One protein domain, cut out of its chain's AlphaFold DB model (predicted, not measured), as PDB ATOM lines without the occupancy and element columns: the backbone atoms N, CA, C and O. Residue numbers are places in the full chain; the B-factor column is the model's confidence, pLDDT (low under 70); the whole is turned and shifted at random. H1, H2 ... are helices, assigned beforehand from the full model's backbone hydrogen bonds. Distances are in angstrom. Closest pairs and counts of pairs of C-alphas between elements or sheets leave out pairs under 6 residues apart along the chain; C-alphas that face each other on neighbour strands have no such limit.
ATOM      1  N   SER A  45     108.526  73.464 118.904       60.62
ATOM      2  CA  SER A  45     109.975  73.288 119.025       60.62
ATOM      3  C   SER A  45     110.351  71.835 119.310       60.62
ATOM      4  O   SER A  45     111.295  71.330 118.714       60.62
ATOM      5  N   ASP A  46     109.588  71.151 120.162       67.62
ATOM      6  CA  ASP A  46     109.851  69.757 120.537       67.62
ATOM      7  C   ASP A  46     109.552  68.808 119.371       67.62
ATOM      8  O   ASP A  46     110.305  67.872 119.108       67.62
ATOM      9  N   ARG A  47     108.484  69.089 118.610       67.12
ATOM     10  CA  ARG A  47     108.140  68.330 117.398       67.12
ATOM     11  C   ARG A  47     109.182  68.507 116.299       67.12
ATOM     12  O   ARG A  47     109.597  67.522 115.698       67.12
ATOM     13  N   LEU A  48     109.618  69.744 116.050       65.38
ATOM     14  CA  LEU A  48     110.637  70.039 115.043       65.38
ATOM     15  C   LEU A  48     112.002  69.454 115.436       65.38
ATOM     16  O   LEU A  48     112.698  68.920 114.580       65.38
ATOM     17  N   ALA A  49     112.369  69.505 116.719       70.44
ATOM     18  CA  ALA A  49     113.596  68.893 117.223       70.44
ATOM     19  C   ALA A  49     113.581  67.367 117.054       70.44
ATOM     20  O   ALA A  49     114.537  66.805 116.525       70.44
ATOM     21  N   SER A  50     112.470  66.713 117.409       69.56
ATOM     22  CA  SER A  50     112.283  65.277 117.172       69.56
ATOM     23  C   SER A  50     112.389  64.922 115.686       69.56
ATOM     24  O   SER A  50     112.979  63.903 115.343       69.56
ATOM     25  N   VAL A  51     111.843  65.773 114.815       65.31
ATOM     26  CA  VAL A  51     111.918  65.645 113.355       65.31
ATOM     27  C   VAL A  51     113.357  65.750 112.842       65.31
ATOM     28  O   VAL A  51     113.780  64.938 112.021       65.31
ATOM     29  N   ILE A  52     114.120  66.735 113.325       69.38
ATOM     30  CA  ILE A  52     115.527  66.927 112.950       69.38
ATOM     31  C   ILE A  52     116.353  65.709 113.373       69.38
ATOM     32  O   ILE A  52     117.205  65.256 112.615       69.38
ATOM     33  N   GLN A  53     116.062  65.160 114.553       71.31
ATOM     34  CA  GLN A  53     116.762  64.006 115.107       71.31
ATOM     35  C   GLN A  53     116.444  62.705 114.352       71.31
ATOM     36  O   GLN A  53     117.342  61.910 114.108       71.31
ATOM     37  N   SER A  54     115.201  62.496 113.901       66.50
ATOM     38  CA  SER A  54     114.852  61.335 113.062       66.50
ATOM     39  C   SER A  54     115.382  61.426 111.626       66.50
ATOM     40  O   SER A  54     115.400  60.432 110.909       66.50
ATOM     41  N   ALA A  55     115.781  62.622 111.190       65.12
ATOM     42  CA  ALA A  55     116.283  62.906 109.848       65.12
ATOM     43  C   ALA A  55     117.819  62.865 109.749       65.12
ATOM     44  O   ALA A  55     118.366  63.259 108.722       65.12
ATOM     45  N   GLU A  56     118.520  62.443 110.809       73.75
ATOM     46  CA  GLU A  56     119.982  62.529 110.920       73.75
ATOM     47  C   GLU A  56     120.714  61.857 109.746       73.75
ATOM     48  O   GLU A  56     121.659  62.447 109.216       73.75
ATOM     49  N   ASP A  57     120.206  60.709 109.289       75.38
ATOM     50  CA  ASP A  57     120.772  59.900 108.200       75.38
ATOM     51  C   ASP A  57     120.329  60.347 106.790       75.38
ATOM     52  O   ASP A  57     120.761  59.775 105.790       75.38
ATOM     53  N   TYR A  58     119.479  61.378 106.680       75.06
ATOM     54  CA  TYR A  58     118.885  61.833 105.417       75.06
ATOM     55  C   TYR A  58     119.233  63.303 105.158       75.06
ATOM     56  O   TYR A  58     118.531  64.203 105.636       75.06
ATOM     57  N   PRO A  59     120.302  63.586 104.389       75.94
ATOM     58  CA  PRO A  59     120.872  64.929 104.278       75.94
ATOM     59  C   PRO A  59     119.879  65.969 103.745       75.94
ATOM     60  O   PRO A  59     119.840  67.090 104.257       75.94
ATOM     61  N   ASP A  60     119.021  65.597 102.796       72.81
ATOM     62  CA  ASP A  60     118.027  66.507 102.218       72.81
ATOM     63  C   ASP A  60     116.895  66.840 103.196       72.81
ATOM     64  O   ASP A  60     116.476  67.994 103.314       72.81
ATOM     65  N   LEU A  61     116.454  65.853 103.979       73.00
ATOM     66  CA  LEU A  61     115.425  66.041 105.000       73.00
ATOM     67  C   LEU A  61     115.959  66.883 106.175       73.00
ATOM     68  O   LEU A  61     115.273  67.778 106.677       73.00
ATOM     69  N   LYS A  62     117.223  66.655 106.559       79.25
ATOM     70  CA  LYS A  62     117.954  67.447 107.558       79.25
ATOM     71  C   LYS A  62     118.138  68.894 107.102       79.25
ATOM     72  O   LYS A  62     117.892  69.823 107.876       79.25
ATOM     73  N   ALA A  63     118.512  69.107 105.838       78.50
ATOM     74  CA  ALA A  63     118.646  70.438 105.251       78.50
ATOM     75  C   ALA A  63     117.306  71.189 105.235       78.50
ATOM     76  O   ALA A  63     117.247  72.361 105.617       78.50
ATOM     77  N   LEU A  64     116.226  70.506 104.852       74.88
ATOM     78  CA  LEU A  64     114.873  71.051 104.844       74.88
ATOM     79  C   LEU A  64     114.427  71.497 106.247       74.88
ATOM     80  O   LEU A  64     114.016  72.647 106.437       74.88
ATOM     81  N   ALA A  65     114.557  70.617 107.241       74.62
ATOM     82  CA  ALA A  65     114.187  70.911 108.623       74.62
ATOM     83  C   ALA A  65     115.036  72.052 109.220       74.62
ATOM     84  O   ALA A  65     114.506  72.935 109.900       74.62
ATOM     85  N   GLY A  66     116.335  72.096 108.901       76.12
ATOM     86  CA  GLY A  66     117.233  73.179 109.301       76.12
ATOM     87  C   GLY A  66     116.819  74.545 108.742       76.12
ATOM     88  O   GLY A  66     116.770  75.526 109.486       76.12
ATOM     89  N   ILE A  67     116.447  74.619 107.459       77.12
ATOM     90  CA  ILE A  67     115.970  75.869 106.836       77.12
ATOM     91  C   ILE A  67     114.689  76.360 107.515       77.12
ATOM     92  O   ILE A  67     114.548  77.555 107.784       77.12
ATOM     93  N   VAL A  68     113.766  75.453 107.828       72.00
ATOM     94  CA  VAL A  68     112.508  75.807 108.496       72.00
ATOM     95  C   VAL A  68     112.764  76.297 109.915       72.00
ATOM     96  O   VAL A  68     112.178  77.298 110.326       72.00
ATOM     97  N   ASN A  69     113.679  75.662 110.649       76.44
ATOM     98  CA  ASN A  69     114.053  76.120 111.983       76.44
ATOM     99  C   ASN A  69     114.630  77.549 111.952       76.44
ATOM    100  O   ASN A  69     114.321  78.376 112.814       76.44
ATOM    101  N   VAL A  70     115.418  77.876 110.920       75.94
ATOM    102  CA  VAL A  70     115.929  79.237 110.688       75.94
ATOM    103  C   VAL A  70     114.791  80.211 110.372       75.94
ATOM    104  O   VAL A  70     114.750  81.296 110.957       75.94
ATOM    105  N   LEU A  71     113.846  79.837 109.502       69.62
ATOM    106  CA  LEU A  71     112.665  80.654 109.190       69.62
ATOM    107  C   LEU A  71     111.853  80.958 110.459       69.62
ATOM    108  O   LEU A  71     111.585  82.125 110.754       69.62
ATOM    109  N   TYR A  72     111.573  79.933 111.262       66.69
ATOM    110  CA  TYR A  72     110.839  80.052 112.519       66.69
ATOM    111  C   TYR A  72     111.582  80.916 113.553       66.69
ATOM    112  O   TYR A  72     111.012  81.814 114.178       66.69
ATOM    113  N   SER A  73     112.894  80.718 113.694       68.44
ATOM    114  CA  SER A  73     113.732  81.512 114.599       68.44
ATOM    115  C   SER A  73     113.794  82.982 114.182       68.44
ATOM    116  O   SER A  73     113.713  83.878 115.026       68.44
ATOM    117  N   ASN A  74     113.868  83.261 112.878       65.44
ATOM    118  CA  ASN A  74     113.882  84.621 112.343       65.44
ATOM    119  C   ASN A  74     112.574  85.378 112.617       65.44
ATOM    120  O   ASN A  74     112.586  86.607 112.780       65.44
ATOM    121  N   VAL A  75     111.451  84.665 112.702       60.81
ATOM    122  CA  VAL A  75     110.140  85.214 113.078       60.81
ATOM    123  C   VAL A  75     110.129  85.594 114.552       60.81
ATOM    124  O   VAL A  75     109.810  86.737 114.887       60.81
ATOM    125  N   ASN A  76     110.584  84.695 115.423       58.91
ATOM    126  CA  ASN A  76     110.639  84.947 116.863       58.91
ATOM    127  C   ASN A  76     111.642  86.056 117.227       58.91
ATOM    128  O   ASN A  76     111.353  86.895 118.082       58.91
ATOM    129  N   ARG A  77     112.777  86.145 116.520       57.25
ATOM    130  CA  ARG A  77     113.785  87.210 116.692       57.25
ATOM    131  C   ARG A  77     113.269  88.589 116.266       57.25
ATOM    132  O   ARG A  77     113.603  89.599 116.887       57.25
ATOM    133  N   SER A  78     112.415  88.645 115.240       51.31
ATOM    134  CA  SER A  78     111.813  89.890 114.736       51.31
ATOM    135  C   SER A  78     110.814  90.532 115.702       51.31
ATOM    136  O   SER A  78     110.516  91.718 115.550       51.31
ATOM    137  N   ASN A  79     110.315  89.797 116.697       51.28
ATOM    138  CA  ASN A  79     109.400  90.337 117.705       51.28
ATOM    139  C   ASN A  79     110.120  91.205 118.759       51.28
ATOM    140  O   ASN A  79     109.461  91.924 119.506       51.28
ATOM    141  N   GLY A  80     111.460  91.174 118.811       44.59
ATOM    142  CA  GLY A  80     112.254  91.857 119.840       44.59
ATOM    143  C   GLY A  80     112.778  93.255 119.490       44.59
ATOM    144  O   GLY A  80     113.124  94.012 120.396       44.59
ATOM    145  N   SER A  81     112.853  93.648 118.212       47.94
ATOM    146  CA  SER A  81     113.435  94.944 117.821       47.94
ATOM    147  C   SER A  81     112.342  95.992 117.563       47.94
ATOM    148  O   SER A  81     111.290  95.695 117.010       47.94
ATOM    149  N   LYS A  82     112.544  97.242 118.006       53.12
ATOM    150  CA  LYS A  82     111.500  98.280 118.198       53.12
ATOM    151  C   LYS A  82     111.252  99.271 117.042       53.12
ATOM    152  O   LYS A  82     110.428 100.163 117.199       53.12
ATOM    153  N   LYS A  83     111.911  99.186 115.881       49.78
ATOM    154  CA  LYS A  83     111.779 100.228 114.832       49.78
ATOM    155  C   LYS A  83     110.886  99.844 113.630       49.78
ATOM    156  O   LYS A  83     111.104  98.814 112.998       49.78
ATOM    157  N   ARG A  84     109.944 100.755 113.307       47.22
ATOM    158  CA  ARG A  84     109.073 100.915 112.104       47.22
ATOM    159  C   ARG A  84     107.770 100.092 112.043       47.22
ATOM    160  O   ARG A  84     107.790  98.899 111.774       47.22
ATOM    161  N   ALA A  85     106.629 100.767 112.235       47.69
ATOM    162  CA  ALA A  85     105.292 100.175 112.402       47.69
ATOM    163  C   ALA A  85     104.523  99.858 111.096       47.69
ATOM    164  O   ALA A  85     103.760  98.900 111.072       47.69
ATOM    165  N   LEU A  86     104.734 100.589 109.993       42.97
ATOM    166  CA  LEU A  86     103.947 100.392 108.759       42.97
ATOM    167  C   LEU A  86     104.513  99.312 107.824       42.97
ATOM    168  O   LEU A  86     103.757  98.481 107.324       42.97
ATOM    169  N   SER A  87     105.840  99.219 107.669       47.84
ATOM    170  CA  SER A  87     106.471  98.093 106.957       47.84
ATOM    171  C   SER A  87     106.230  96.757 107.668       47.84
ATOM    172  O   SER A  87     106.193  95.717 107.018       47.84
ATOM    173  N   ARG A  88     105.997  96.782 108.991       50.66
ATOM    174  CA  ARG A  88     105.708  95.582 109.781       50.66
ATOM    175  C   ARG A  88     104.397  94.929 109.423       50.66
ATOM    176  O   ARG A  88     104.399  93.720 109.392       50.66
ATOM    177  N   ILE A  89     103.310  95.652 109.158       48.38
ATOM    178  CA  ILE A  89     101.986  95.020 108.995       48.38
ATOM    179  C   ILE A  89     101.945  94.126 107.742       48.38
ATOM    180  O   ILE A  89     101.430  93.005 107.784       48.38
ATOM    181  N   ILE A  90     102.550  94.587 106.642       49.78
ATOM    182  CA  ILE A  90     102.651  93.819 105.391       49.78
ATOM    183  C   ILE A  90     103.660  92.670 105.546       49.78
ATOM    184  O   ILE A  90     103.333  91.533 105.209       49.78
ATOM    185  N   LEU A  91     104.829  92.933 106.147       53.56
ATOM    186  CA  LEU A  91     105.824  91.900 106.456       53.56
ATOM    187  C   LEU A  91     105.268  90.818 107.389       53.56
ATOM    188  O   LEU A  91     105.481  89.638 107.146       53.56
ATOM    189  N   PHE A  92     104.510  91.192 108.420       55.12
ATOM    190  CA  PHE A  92     103.918  90.264 109.385       55.12
ATOM    191  C   PHE A  92     102.915  89.320 108.730       55.12
ATOM    192  O   PHE A  92     102.828  88.157 109.116       55.12
ATOM    193  N   SER A  93     102.152  89.828 107.760       60.66
ATOM    194  CA  SER A  93     101.118  89.053 107.074       60.66
ATOM    195  C   SER A  93     101.735  88.003 106.149       60.66
ATOM    196  O   SER A  93     101.320  86.847 106.181       60.66
ATOM    197  N   ASP A  94     102.752  88.384 105.366       66.44
ATOM    198  CA  ASP A  94     103.445  87.449 104.470       66.44
ATOM    199  C   ASP A  94     104.318  86.455 105.251       66.44
ATOM    200  O   ASP A  94     104.384  85.287 104.877       66.44
ATOM    201  N   ARG A  95     104.925  86.868 106.370       69.81
ATOM    202  CA  ARG A  95     105.776  85.983 107.180       69.81
ATOM    203  C   ARG A  95     104.975  84.927 107.936       69.81
ATOM    204  O   ARG A  95     105.256  83.753 107.763       69.81
ATOM    205  N   ARG A  96     103.893  85.308 108.637       70.38
ATOM    206  CA  ARG A  96     102.993  84.324 109.280       70.38
ATOM    207  C   ARG A  96     102.391  83.347 108.275       70.38
ATOM    208  O   ARG A  96     102.195  82.180 108.598       70.38
ATOM    209  N   PHE A  97     102.076  83.830 107.071       73.94
ATOM    210  CA  PHE A  97     101.579  82.980 105.996       73.94
ATOM    211  C   PHE A  97     102.619  81.931 105.596       73.94
ATOM    212  O   PHE A  97     102.274  80.755 105.494       73.94
ATOM    213  N   VAL A  98     103.877  82.340 105.407       78.25
ATOM    214  CA  VAL A  98     104.975  81.408 105.127       78.25
ATOM    215  C   VAL A  98     105.152  80.431 106.276       78.25
ATOM    216  O   VAL A  98     105.180  79.237 106.014       78.25
ATOM    217  N   ASP A  99     105.204  80.894 107.523       73.38
ATOM    218  CA  ASP A  99     105.444  80.028 108.681       73.38
ATOM    219  C   ASP A  99     104.380  78.938 108.780       73.38
ATOM    220  O   ASP A  99     104.699  77.752 108.774       73.38
ATOM    221  N   GLN A 100     103.103  79.328 108.769       77.00
ATOM    222  CA  GLN A 100     102.004  78.377 108.869       77.00
ATOM    223  C   GLN A 100     102.014  77.374 107.707       77.00
ATOM    224  O   GLN A 100     101.886  76.170 107.926       77.00
ATOM    225  N   ARG A 101     102.190  77.850 106.468       78.12
ATOM    226  CA  ARG A 101     102.235  76.974 105.287       78.12
ATOM    227  C   ARG A 101     103.427  76.027 105.319       78.12
ATOM    228  O   ARG A 101     103.268  74.868 104.956       78.12
ATOM    229  N   SER A 102     104.588  76.505 105.760       76.75
ATOM    230  CA  SER A 102     105.811  75.703 105.849       76.75
ATOM    231  C   SER A 102     105.634  74.557 106.837       76.75
ATOM    232  O   SER A 102     105.981  73.424 106.525       76.75
ATOM    233  N   VAL A 103     105.028  74.835 107.995       74.75
ATOM    234  CA  VAL A 103     104.735  73.816 109.011       74.75
ATOM    235  C   VAL A 103     103.773  72.762 108.482       74.75
ATOM    236  O   VAL A 103     104.065  71.576 108.572       74.75
ATOM    237  N   GLU A 104     102.656  73.186 107.891       80.44
ATOM    238  CA  GLU A 104     101.655  72.252 107.372       80.44
ATOM    239  C   GLU A 104     102.216  71.371 106.237       80.44
ATOM    240  O   GLU A 104     101.862  70.196 106.153       80.44
ATOM    241  N   ILE A 105     103.107  71.907 105.389       79.69
ATOM    242  CA  ILE A 105     103.795  71.124 104.349       79.69
ATOM    243  C   ILE A 105     104.722  70.088 104.981       79.69
ATOM    244  O   ILE A 105     104.670  68.927 104.593       79.69
ATOM    245  N   LEU A 106     105.545  70.478 105.955       77.31
ATOM    246  CA  LEU A 106     106.463  69.543 106.609       77.31
ATOM    247  C   LEU A 106     105.714  68.437 107.323       77.31
ATOM    248  O   LEU A 106     106.034  67.275 107.121       77.31
ATOM    249  N   GLU A 107     104.700  68.777 108.121       75.75
ATOM    250  CA  GLU A 107     103.877  67.770 108.790       75.75
ATOM    251  C   GLU A 107     103.303  66.779 107.774       75.75
ATOM    252  O   GLU A 107     103.288  65.578 108.030       75.75
ATOM    253  N   ALA A 108     102.876  67.249 106.602       80.31
ATOM    254  CA  ALA A 108     102.380  66.366 105.559       80.31
ATOM    255  C   ALA A 108     103.478  65.498 104.920       80.31
ATOM    256  O   ALA A 108     103.249  64.305 104.737       80.31
ATOM    257  N   VAL A 109     104.670  66.047 104.659       77.94
ATOM    258  CA  VAL A 109     105.841  65.285 104.181       77.94
ATOM    259  C   VAL A 109     106.222  64.193 105.184       77.94
ATOM    260  O   VAL A 109     106.372  63.037 104.803       77.94
ATOM    261  N   PHE A 110     106.291  64.519 106.476       73.81
ATOM    262  CA  PHE A 110     106.594  63.547 107.532       73.81
ATOM    263  C   PHE A 110     105.519  62.471 107.661       73.81
ATOM    264  O   PHE A 110     105.834  61.295 107.805       73.81
ATOM    265  N   ASN A 111     104.244  62.845 107.564       77.00
ATOM    266  CA  ASN A 111     103.155  61.872 107.598       77.00
ATOM    267  C   ASN A 111     103.140  60.959 106.361       77.00
ATOM    268  O   ASN A 111     102.652  59.833 106.447       77.00
ATOM    269  N   ALA A 112     103.650  61.435 105.221       76.75
ATOM    270  CA  ALA A 112     103.762  60.657 103.992       76.75
ATOM    271  C   ALA A 112     104.966  59.699 103.992       76.75
ATOM    272  O   ALA A 112     104.949  58.718 103.253       76.75
ATOM    273  N   ILE A 113     105.982  59.959 104.823       77.50
ATOM    274  CA  ILE A 113     107.229  59.187 104.892       77.50
ATOM    275  C   ILE A 113     107.357  58.578 106.297       77.50
ATOM    276  O   ILE A 113     108.089  59.093 107.141       77.50
ATOM    277  N   PRO A 114     106.627  57.484 106.584       68.38
ATOM    278  CA  PRO A 114     106.700  56.816 107.882       68.38
ATOM    279  C   PRO A 114     108.058  56.142 108.122       68.38
ATOM    280  O   PRO A 114     108.426  55.906 109.270       68.38
ATOM    281  N   ASP A 115     108.780  55.828 107.046       76.31
ATOM    282  CA  ASP A 115     110.120  55.257 107.056       76.31
ATOM    283  C   ASP A 115     110.943  55.933 105.945       76.31
ATOM    284  O   ASP A 115     110.611  55.788 104.764       76.31
ATOM    285  N   PRO A 116     111.987  56.700 106.290       71.38
ATOM    286  CA  PRO A 116     112.768  57.440 105.308       71.38
ATOM    287  C   PRO A 116     113.592  56.536 104.372       71.38
ATOM    288  O   PRO A 116     113.976  56.976 103.291       71.38
ATOM    289  N   SER A 117     113.762  55.247 104.695       75.69
ATOM    290  CA  SER A 117     114.373  54.279 103.771       75.69
ATOM    291  C   SER A 117     113.458  53.910 102.591       75.69
ATOM    292  O   SER A 117     113.916  53.355 101.595       75.69
ATOM    293  N   GLN A 118     112.168  54.255 102.675       79.00
ATOM    294  CA  GLN A 118     111.144  53.971 101.663       79.00
ATOM    295  C   GLN A 118     110.842  55.182 100.764       79.00
ATOM    296  O   GLN A 118     109.838  55.193 100.049       79.00
ATOM    297  N   ILE A 119     111.685  56.218 100.798       81.38
ATOM    298  CA  ILE A 119     111.524  57.406  99.955       81.38
ATOM    299  C   ILE A 119     111.736  57.010  98.490       81.38
ATOM    300  O   ILE A 119     112.816  56.574  98.094       81.38
ATOM    301  N   SER A 120     110.699  57.185  97.669       87.50
ATOM    302  CA  SER A 120     110.817  56.982  96.226       87.50
ATOM    303  C   SER A 120     111.718  58.057  95.592       87.50
ATOM    304  O   SER A 120     111.788  59.181  96.099       87.50
ATOM    305  N   PRO A 121     112.365  57.775  94.446       86.19
ATOM    306  CA  PRO A 121     113.150  58.778  93.712       86.19
ATOM    307  C   PRO A 121     112.340  60.036  93.349       86.19
ATOM    308  O   PRO A 121     112.856  61.154  93.339       86.19
ATOM    309  N   GLU A 122     111.043  59.855  93.091       86.19
ATOM    310  CA  GLU A 122     110.095  60.942  92.845       86.19
ATOM    311  C   GLU A 122     109.946  61.825  94.090       86.19
ATOM    312  O   GLU A 122     110.183  63.027  94.017       86.19
ATOM    313  N   MET A 123     109.662  61.230  95.254       85.00
ATOM    314  CA  MET A 123     109.539  61.953  96.524       85.00
ATOM    315  C   MET A 123     110.843  62.674  96.900       85.00
ATOM    316  O   MET A 123     110.810  63.800  97.392       85.00
ATOM    317  N   HIS A 124     111.998  62.068  96.617       82.69
ATOM    318  CA  HIS A 124     113.303  62.701  96.813       82.69
ATOM    319  C   HIS A 124     113.452  63.984  95.981       82.69
ATOM    320  O   HIS A 124     113.882  65.022  96.489       82.69
ATOM    321  N   THR A 125     113.046  63.941  94.710       86.44
ATOM    322  CA  THR A 125     113.054  65.115  93.822       86.44
ATOM    323  C   THR A 125     112.137  66.212  94.365       86.44
ATOM    324  O   THR A 125     112.526  67.376  94.436       86.44
ATOM    325  N   GLU A 126     110.955  65.841  94.857       88.06
ATOM    326  CA  GLU A 126     109.997  66.789  95.431       88.06
ATOM    327  C   GLU A 126     110.495  67.450  96.724       88.06
ATOM    328  O   GLU A 126     110.292  68.649  96.927       88.06
ATOM    329  N   ILE A 127     111.166  66.691  97.594       84.06
ATOM    330  CA  ILE A 127     111.812  67.218  98.804       84.06
ATOM    331  C   ILE A 127     112.948  68.175  98.425       84.06
ATOM    332  O   ILE A 127     113.096  69.230  99.049       84.06
ATOM    333  N   SER A 128     113.725  67.854  97.388       86.12
ATOM    334  CA  SER A 128     114.804  68.713  96.888       86.12
ATOM    335  C   SER A 128     114.270  70.038  96.321       86.12
ATOM    336  O   SER A 128     114.751  71.124  96.680       86.12
ATOM    337  N   ASP A 129     113.197  69.980  95.528       89.12
ATOM    338  CA  ASP A 129     112.489  71.154  95.009       89.12
ATOM    339  C   ASP A 129     111.937  72.024  96.145       89.12
ATOM    340  O   ASP A 129     112.105  73.250  96.156       89.12
ATOM    341  N   LEU A 130     111.327  71.391  97.152       88.75
ATOM    342  CA  LEU A 130     110.790  72.065  98.331       88.75
ATOM    343  C   LEU A 130     111.897  72.744  99.153       88.75
ATOM    344  O   LEU A 130     111.746  73.887  99.597       88.75
ATOM    345  N   THR A 131     113.035  72.075  99.313       83.88
ATOM    346  CA  THR A 131     114.221  72.613  99.992       83.88
ATOM    347  C   THR A 131     114.751  73.846  99.261       83.88
ATOM    348  O   THR A 131     115.043  74.874  99.883       83.88
ATOM    349  N   THR A 132     114.812  73.789  97.929       89.88
ATOM    350  CA  THR A 132     115.216  74.918  97.080       89.88
ATOM    351  C   THR A 132     114.235  76.087  97.193       89.88
ATOM    352  O   THR A 132     114.657  77.241  97.342       89.88
ATOM    353  N   LEU A 133     112.930  75.807  97.212       90.50
ATOM    354  CA  LEU A 133     111.888  76.809  97.413       90.50
ATOM    355  C   LEU A 133     112.034  77.517  98.766       90.50
ATOM    356  O   LEU A 133     112.084  78.750  98.805       90.50
ATOM    357  N   PHE A 134     112.166  76.778  99.871       86.06
ATOM    358  CA  PHE A 134     112.338  77.394 101.188       86.06
ATOM    359  C   PHE A 134     113.647  78.170 101.311       86.06
ATOM    360  O   PHE A 134     113.666  79.233 101.930       86.06
ATOM    361  N   ARG A 135     114.728  77.715 100.667       85.31
ATOM    362  CA  ARG A 135     115.986  78.470 100.593       85.31
ATOM    363  C   ARG A 135     115.792  79.812  99.878       85.31
ATOM    364  O   ARG A 135     116.267  80.838 100.367       85.31
ATOM    365  N   ASN A 136     115.057  79.829  98.766       86.69
ATOM    366  CA  ASN A 136     114.734  81.053  98.024       86.69
ATOM    367  C   ASN A 136     113.817  81.996  98.818       86.69
ATOM    368  O   ASN A 136     114.025  83.212  98.811       86.69
ATOM    369  N   ILE A 137     112.842  81.443  99.542       84.62
ATOM    370  CA  ILE A 137     111.976  82.193 100.457       84.62
ATOM    371  C   ILE A 137     112.807  82.818 101.585       84.62
ATOM    372  O   ILE A 137     112.687  84.015 101.834       84.62
ATOM    373  N   ASN A 138     113.704  82.053 102.213       81.50
ATOM    374  CA  ASN A 138     114.557  82.543 103.294       81.50
ATOM    375  C   ASN A 138     115.486  83.677 102.823       81.50
ATOM    376  O   ASN A 138     115.582  84.704 103.489       81.50
ATOM    377  N   ARG A 139     116.069  83.565 101.618       83.81
ATOM    378  CA  ARG A 139     116.837  84.654 100.977       83.81
ATOM    379  C   ARG A 139     116.008  85.920 100.741       83.81
ATOM    380  O   ARG A 139     116.549  87.019 100.730       83.81
ATOM    381  N   CYS A 140     114.695  85.798 100.546       80.25
ATOM    382  CA  CYS A 140     113.816  86.958 100.390       80.25
ATOM    383  C   CYS A 140     113.447  87.631 101.716       80.25
ATOM    384  O   CYS A 140     112.964  88.761 101.683       80.25
ATOM    385  N   PHE A 141     113.677  86.968 102.851       71.69
ATOM    386  CA  PHE A 141     113.466  87.520 104.190       71.69
ATOM    387  C   PHE A 141     114.716  88.170 104.797       71.69
ATOM    388  O   PHE A 141     114.702  88.526 105.979       71.69
ATOM    389  N   ASP A 142     115.765  88.349 103.998       73.62
ATOM    390  CA  ASP A 142     116.937  89.139 104.361       73.62
ATOM    391  C   ASP A 142     116.507  90.589 104.707       73.62
ATOM    392  O   ASP A 142     115.594  91.112 104.057       73.62
ATOM    393  N   PRO A 143     117.108  91.271 105.709       63.44
ATOM    394  CA  PRO A 143     116.578  92.503 106.312       63.44
ATOM    395  C   PRO A 143     116.286  93.653 105.340       63.44
ATOM    396  O   PRO A 143     115.534  94.568 105.678       63.44
ATOM    397  N   MET A 144     116.881  93.622 104.147       62.88
ATOM    398  CA  MET A 144     116.725  94.644 103.113       62.88
ATOM    399  C   MET A 144     115.488  94.442 102.222       62.88
ATOM    400  O   MET A 144     115.071  95.383 101.549       62.88
ATOM    401  N   ARG A 145     114.864  93.255 102.205       63.16
ATOM    402  CA  ARG A 145     113.691  92.970 101.362       63.16
ATOM    403  C   ARG A 145     112.404  92.966 102.182       63.16
ATOM    404  O   ARG A 145     112.213  92.196 103.114       63.16
ATOM    405  N   THR A 146     111.484  93.852 101.808       61.19
ATOM    406  CA  THR A 146     110.252  94.122 102.564       61.19
ATOM    407  C   THR A 146     109.042  93.307 102.109       61.19
ATOM    408  O   THR A 146     107.983  93.400 102.728       61.19
ATOM    409  N   LYS A 147     109.151  92.521 101.032       74.81
ATOM    410  CA  LYS A 147     108.008  91.795 100.468       74.81
ATOM    411  C   LYS A 147     108.427  90.507  99.780       74.81
ATOM    412  O   LYS A 147     109.372  90.504  98.993       74.81
ATOM    413  N   MET A 148     107.672  89.437 100.024       79.31
ATOM    414  CA  MET A 148     107.867  88.182  99.307       79.31
ATOM    415  C   MET A 148     107.428  88.350  97.841       79.31
ATOM    416  O   MET A 148     106.304  88.805  97.586       79.31
ATOM    417  N   PRO A 149     108.273  87.995  96.855       84.38
ATOM    418  CA  PRO A 149     107.876  87.968  95.453       84.38
ATOM    419  C   PRO A 149     106.621  87.113  95.243       84.38
ATOM    420  O   PRO A 149     106.517  86.006  95.774       84.38
ATOM    421  N   ARG A 150     105.673  87.600  94.428       83.75
ATOM    422  CA  ARG A 150     104.422  86.873  94.124       83.75
ATOM    423  C   ARG A 150     104.680  85.469  93.568       83.75
ATOM    424  O   ARG A 150     103.930  84.560  93.894       83.75
ATOM    425  N   ILE A 151     105.763  85.306  92.807       85.69
ATOM    426  CA  ILE A 151     106.186  84.033  92.206       85.69
ATOM    427  C   ILE A 151     106.496  82.981  93.285       85.69
ATOM    428  O   ILE A 151     106.010  81.855  93.205       85.69
ATOM    429  N   LEU A 152     107.231  83.356  94.340       86.81
ATOM    430  CA  LEU A 152     107.537  82.442  95.448       86.81
ATOM    431  C   LEU A 152     106.279  82.076  96.241       86.81
ATOM    432  O   LEU A 152     106.136  80.949  96.702       86.81
ATOM    433  N   ARG A 153     105.332  83.014  96.359       85.75
ATOM    434  CA  ARG A 153     104.039  82.754  97.002       85.75
ATOM    435  C   ARG A 153     103.220  81.722  96.236       85.75
ATOM    436  O   ARG A 153     102.707  80.799  96.857       85.75
ATOM    437  N   SER A 154     103.123  81.855  94.912       86.62
ATOM    438  CA  SER A 154     102.440  80.855  94.087       86.62
ATOM    439  C   SER A 154     103.124  79.494  94.162       86.62
ATOM    440  O   SER A 154     102.433  78.497  94.317       86.62
ATOM    441  N   GLN A 155     104.461  79.444  94.142       90.62
ATOM    442  CA  GLN A 155     105.203  78.187  94.284       90.62
ATOM    443  C   GLN A 155     104.948  77.517  95.643       90.62
ATOM    444  O   GLN A 155     104.754  76.305  95.693       90.62
ATOM    445  N   LEU A 156     104.868  78.296  96.729       88.12
ATOM    446  CA  LEU A 156     104.521  77.786  98.059       88.12
ATOM    447  C   LEU A 156     103.088  77.247  98.123       88.12
ATOM    448  O   LEU A 156     102.859  76.204  98.729       88.12
ATOM    449  N   ASP A 157     102.124  77.917  97.488       86.69
ATOM    450  CA  ASP A 157     100.747  77.415  97.411       86.69
ATOM    451  C   ASP A 157     100.629  76.153  96.531       86.69
ATOM    452  O   ASP A 157      99.849  75.251  96.858       86.69
ATOM    453  N   THR A 158     101.419  76.049  95.456       89.94
ATOM    454  CA  THR A 158     101.514  74.836  94.626       89.94
ATOM    455  C   THR A 158     102.096  73.674  95.426       89.94
ATOM    456  O   THR A 158     101.482  72.610  95.470       89.94
ATOM    457  N   ALA A 159     103.216  73.891  96.124       87.19
ATOM    458  CA  ALA A 159     103.816  72.893  97.008       87.19
ATOM    459  C   ALA A 159     102.833  72.465  98.108       87.19
ATOM    460  O   ALA A 159     102.619  71.275  98.322       87.19
ATOM    461  N   TYR A 160     102.142  73.422  98.735       87.00
ATOM    462  CA  TYR A 160     101.095  73.125  99.707       87.00
ATOM    463  C   TYR A 160     100.009  72.207  99.150       87.00
ATOM    464  O   TYR A 160      99.651  71.217  99.779       87.00
ATOM    465  N   SER A 161      99.470  72.537  97.978       86.50
ATOM    466  CA  SER A 161      98.374  71.767  97.381       86.50
ATOM    467  C   SER A 161      98.813  70.352  97.003       86.50
ATOM    468  O   SER A 161      97.988  69.441  97.013       86.50
ATOM    469  N   LYS A 162     100.102  70.174  96.692       87.56
ATOM    470  CA  LYS A 162     100.706  68.886  96.357       87.56
ATOM    471  C   LYS A 162     100.869  67.994  97.590       87.56
ATOM    472  O   LYS A 162     100.405  66.860  97.578       87.56
ATOM    473  N   PHE A 163     101.465  68.519  98.662       84.00
ATOM    474  CA  PHE A 163     101.753  67.737  99.870       84.00
ATOM    475  C   PHE A 163     100.562  67.600 100.820       84.00
ATOM    476  O   PHE A 163     100.512  66.645 101.586       84.00
ATOM    477  N   VAL A 164      99.588  68.513 100.778       83.44
ATOM    478  CA  VAL A 164      98.426  68.515 101.681       83.44
ATOM    479  C   VAL A 164      97.134  68.215 100.897       83.44
ATOM    480  O   VAL A 164      96.303  69.111 100.690       83.44
ATOM    481  N   PRO A 165      96.934  66.962 100.433       76.75
ATOM    482  CA  PRO A 165      95.814  66.598  99.571       76.75
ATOM    483  C   PRO A 165      94.461  66.800 100.266       76.75
ATOM    484  O   PRO A 165      94.307  66.639 101.476       76.75
ATOM    485  N   GLY A 166      93.450  67.193  99.488       75.69
ATOM    486  CA  GLY A 166      92.082  67.416  99.973       75.69
ATOM    487  C   GLY A 166      91.850  68.762 100.671       75.69
ATOM    488  O   GLY A 166      90.704  69.193 100.803       75.69
ATOM    489  N   LYS A 167      92.907  69.497 101.037       66.12
ATOM    490  CA  LYS A 167      92.782  70.891 101.469       66.12
ATOM    491  C   LYS A 167      92.954  71.791 100.253       66.12
ATOM    492  O   LYS A 167      94.074  72.143  99.892       66.12
ATOM    493  N   LYS A 168      91.838  72.207  99.628       58.97
ATOM    494  CA  LYS A 168      91.883  73.326  98.666       58.97
ATOM    495  C   LYS A 168      92.681  74.449  99.332       58.97
ATOM    496  O   LYS A 168      92.369  74.756 100.492       58.97
ATOM    497  N   PRO A 169      93.692  75.042  98.665       50.81
ATOM    498  CA  PRO A 169      94.394  76.182  99.227       50.81
ATOM    499  C   PRO A 169      93.300  77.161  99.618       50.81
ATOM    500  O   PRO A 169      92.479  77.518  98.768       50.81
ATOM    501  N   ARG A 170      93.188  77.464 100.920       53.53
ATOM    502  CA  ARG A 170      92.170  78.382 101.423       53.53
ATOM    503  C   ARG A 170      92.434  79.694 100.706       53.53
ATOM    504  O   ARG A 170      93.252  80.500 101.140       53.53
ATOM    505  N   THR A 171      91.753  79.896  99.581       46.12
ATOM    506  CA  THR A 171      91.645  81.187  98.933       46.12
ATOM    507  C   THR A 171      91.185  82.087 100.059       46.12
ATOM    508  O   THR A 171      90.243  81.748 100.778       46.12
ATOM    509  N   LEU A 172      91.921  83.170 100.286       45.25
ATOM    510  CA  LEU A 172      91.823  84.075 101.432       45.25
ATOM    511  C   LEU A 172      90.444  84.763 101.584       45.25
ATOM    512  O   LEU A 172      90.360  85.853 102.131       45.25
ATOM    513  N   LYS A 173      89.338  84.169 101.123       43.09
ATOM    514  CA  LYS A 173      87.974  84.536 101.496       43.09
ATOM    515  C   LYS A 173      87.767  84.428 103.009       43.09
ATOM    516  O   LYS A 173      87.218  85.359 103.574       43.09
ATOM    517  N   ALA A 174      88.299  83.406 103.688       38.06
ATOM    518  CA  ALA A 174      88.195  83.319 105.152       38.06
ATOM    519  C   ALA A 174      88.960  84.449 105.874       38.06
ATOM    520  O   ALA A 174      88.442  85.045 106.811       38.06
ATOM    521  N   LEU A 175      90.143  84.836 105.382       37.38
ATOM    522  CA  LEU A 175      90.876  86.001 105.903       37.38
ATOM    523  C   LEU A 175      90.268  87.349 105.461       37.38
ATOM    524  O   LEU A 175      90.479  88.355 106.132       37.38
ATOM    525  N   ARG A 176      89.449  87.382 104.397       41.38
ATOM    526  CA  ARG A 176      88.573  88.528 104.084       41.38
ATOM    527  C   ARG A 176      87.372  88.629 105.027       41.38
ATOM    528  O   ARG A 176      86.964  89.749 105.301       41.38
ATOM    529  N   ILE A 177      86.852  87.524 105.564       38.56
ATOM    530  CA  ILE A 177      85.794  87.560 106.594       38.56
ATOM    531  C   ILE A 177      86.338  88.207 107.878       38.56
ATOM    532  O   ILE A 177      85.694  89.094 108.427       38.56
ATOM    533  N   PHE A 178      87.584  87.916 108.268       34.16
ATOM    534  CA  PHE A 178      88.265  88.637 109.359       34.16
ATOM    535  C   PHE A 178      88.563  90.117 109.061       34.16
ATOM    536  O   PHE A 178      88.950  90.853 109.959       34.16
ATOM    537  N   ARG A 179      88.369  90.575 107.818       41.69
ATOM    538  CA  ARG A 179      88.416  92.000 107.459       41.69
ATOM    539  C   ARG A 179      87.083  92.714 107.730       41.69
ATOM    540  O   ARG A 179      87.073  93.938 107.759       41.69
TER     541      ARG A 179
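Overview. This is residues 45 to 179 of the 365 residues of an uncharacterized protein of Dendrothele bispora (strain CBS 962.96) (UniProt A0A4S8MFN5). Helices H2, H3, H4 and H5 form an up-and-down bundle, each running against the one before. H1 folds back on H2, and residues 172 to 179, including H6, stick out. The 135 printed residues hold six named helices and no named strand: all helix, compact, radius of gyration of the C-alphas 15.6 A, spans 48 by 31 by 25 A.

Along the chain. H1, residues 45 to 54, begins at C-alpha 45 (109.975, 73.288, 119.025). H2 is 59 to 78, 28.5 A; H3 86 to 112, 40.0 A; H4 121 to 140, 29.0 A; H5 150 to 163, 20.2 A. H6, 173 to 177, ends at C-alpha 177 (85.794, 87.560, 106.594).

Arrangement. H1 and H2 form a hairpin (closest C-alphas Ile 52 and Lys 62, 5.9 A). H2 touches H4 at a shallow tilt of 26 degrees, the same way (Leu 64 and Thr 131, 5.1 A). H3 touches H5 at 25 degrees (Ile 105 and Tyr 160, 5.7 A). Every O i to N i+4 pair is within hydrogen-bond range except in H3, 22 of 23.

Size, cuts and confidence. The printed part has no cut and no long link. Mean pLDDT is 70.9; residues 71 to 95 and 167 to 179 are among those under 70.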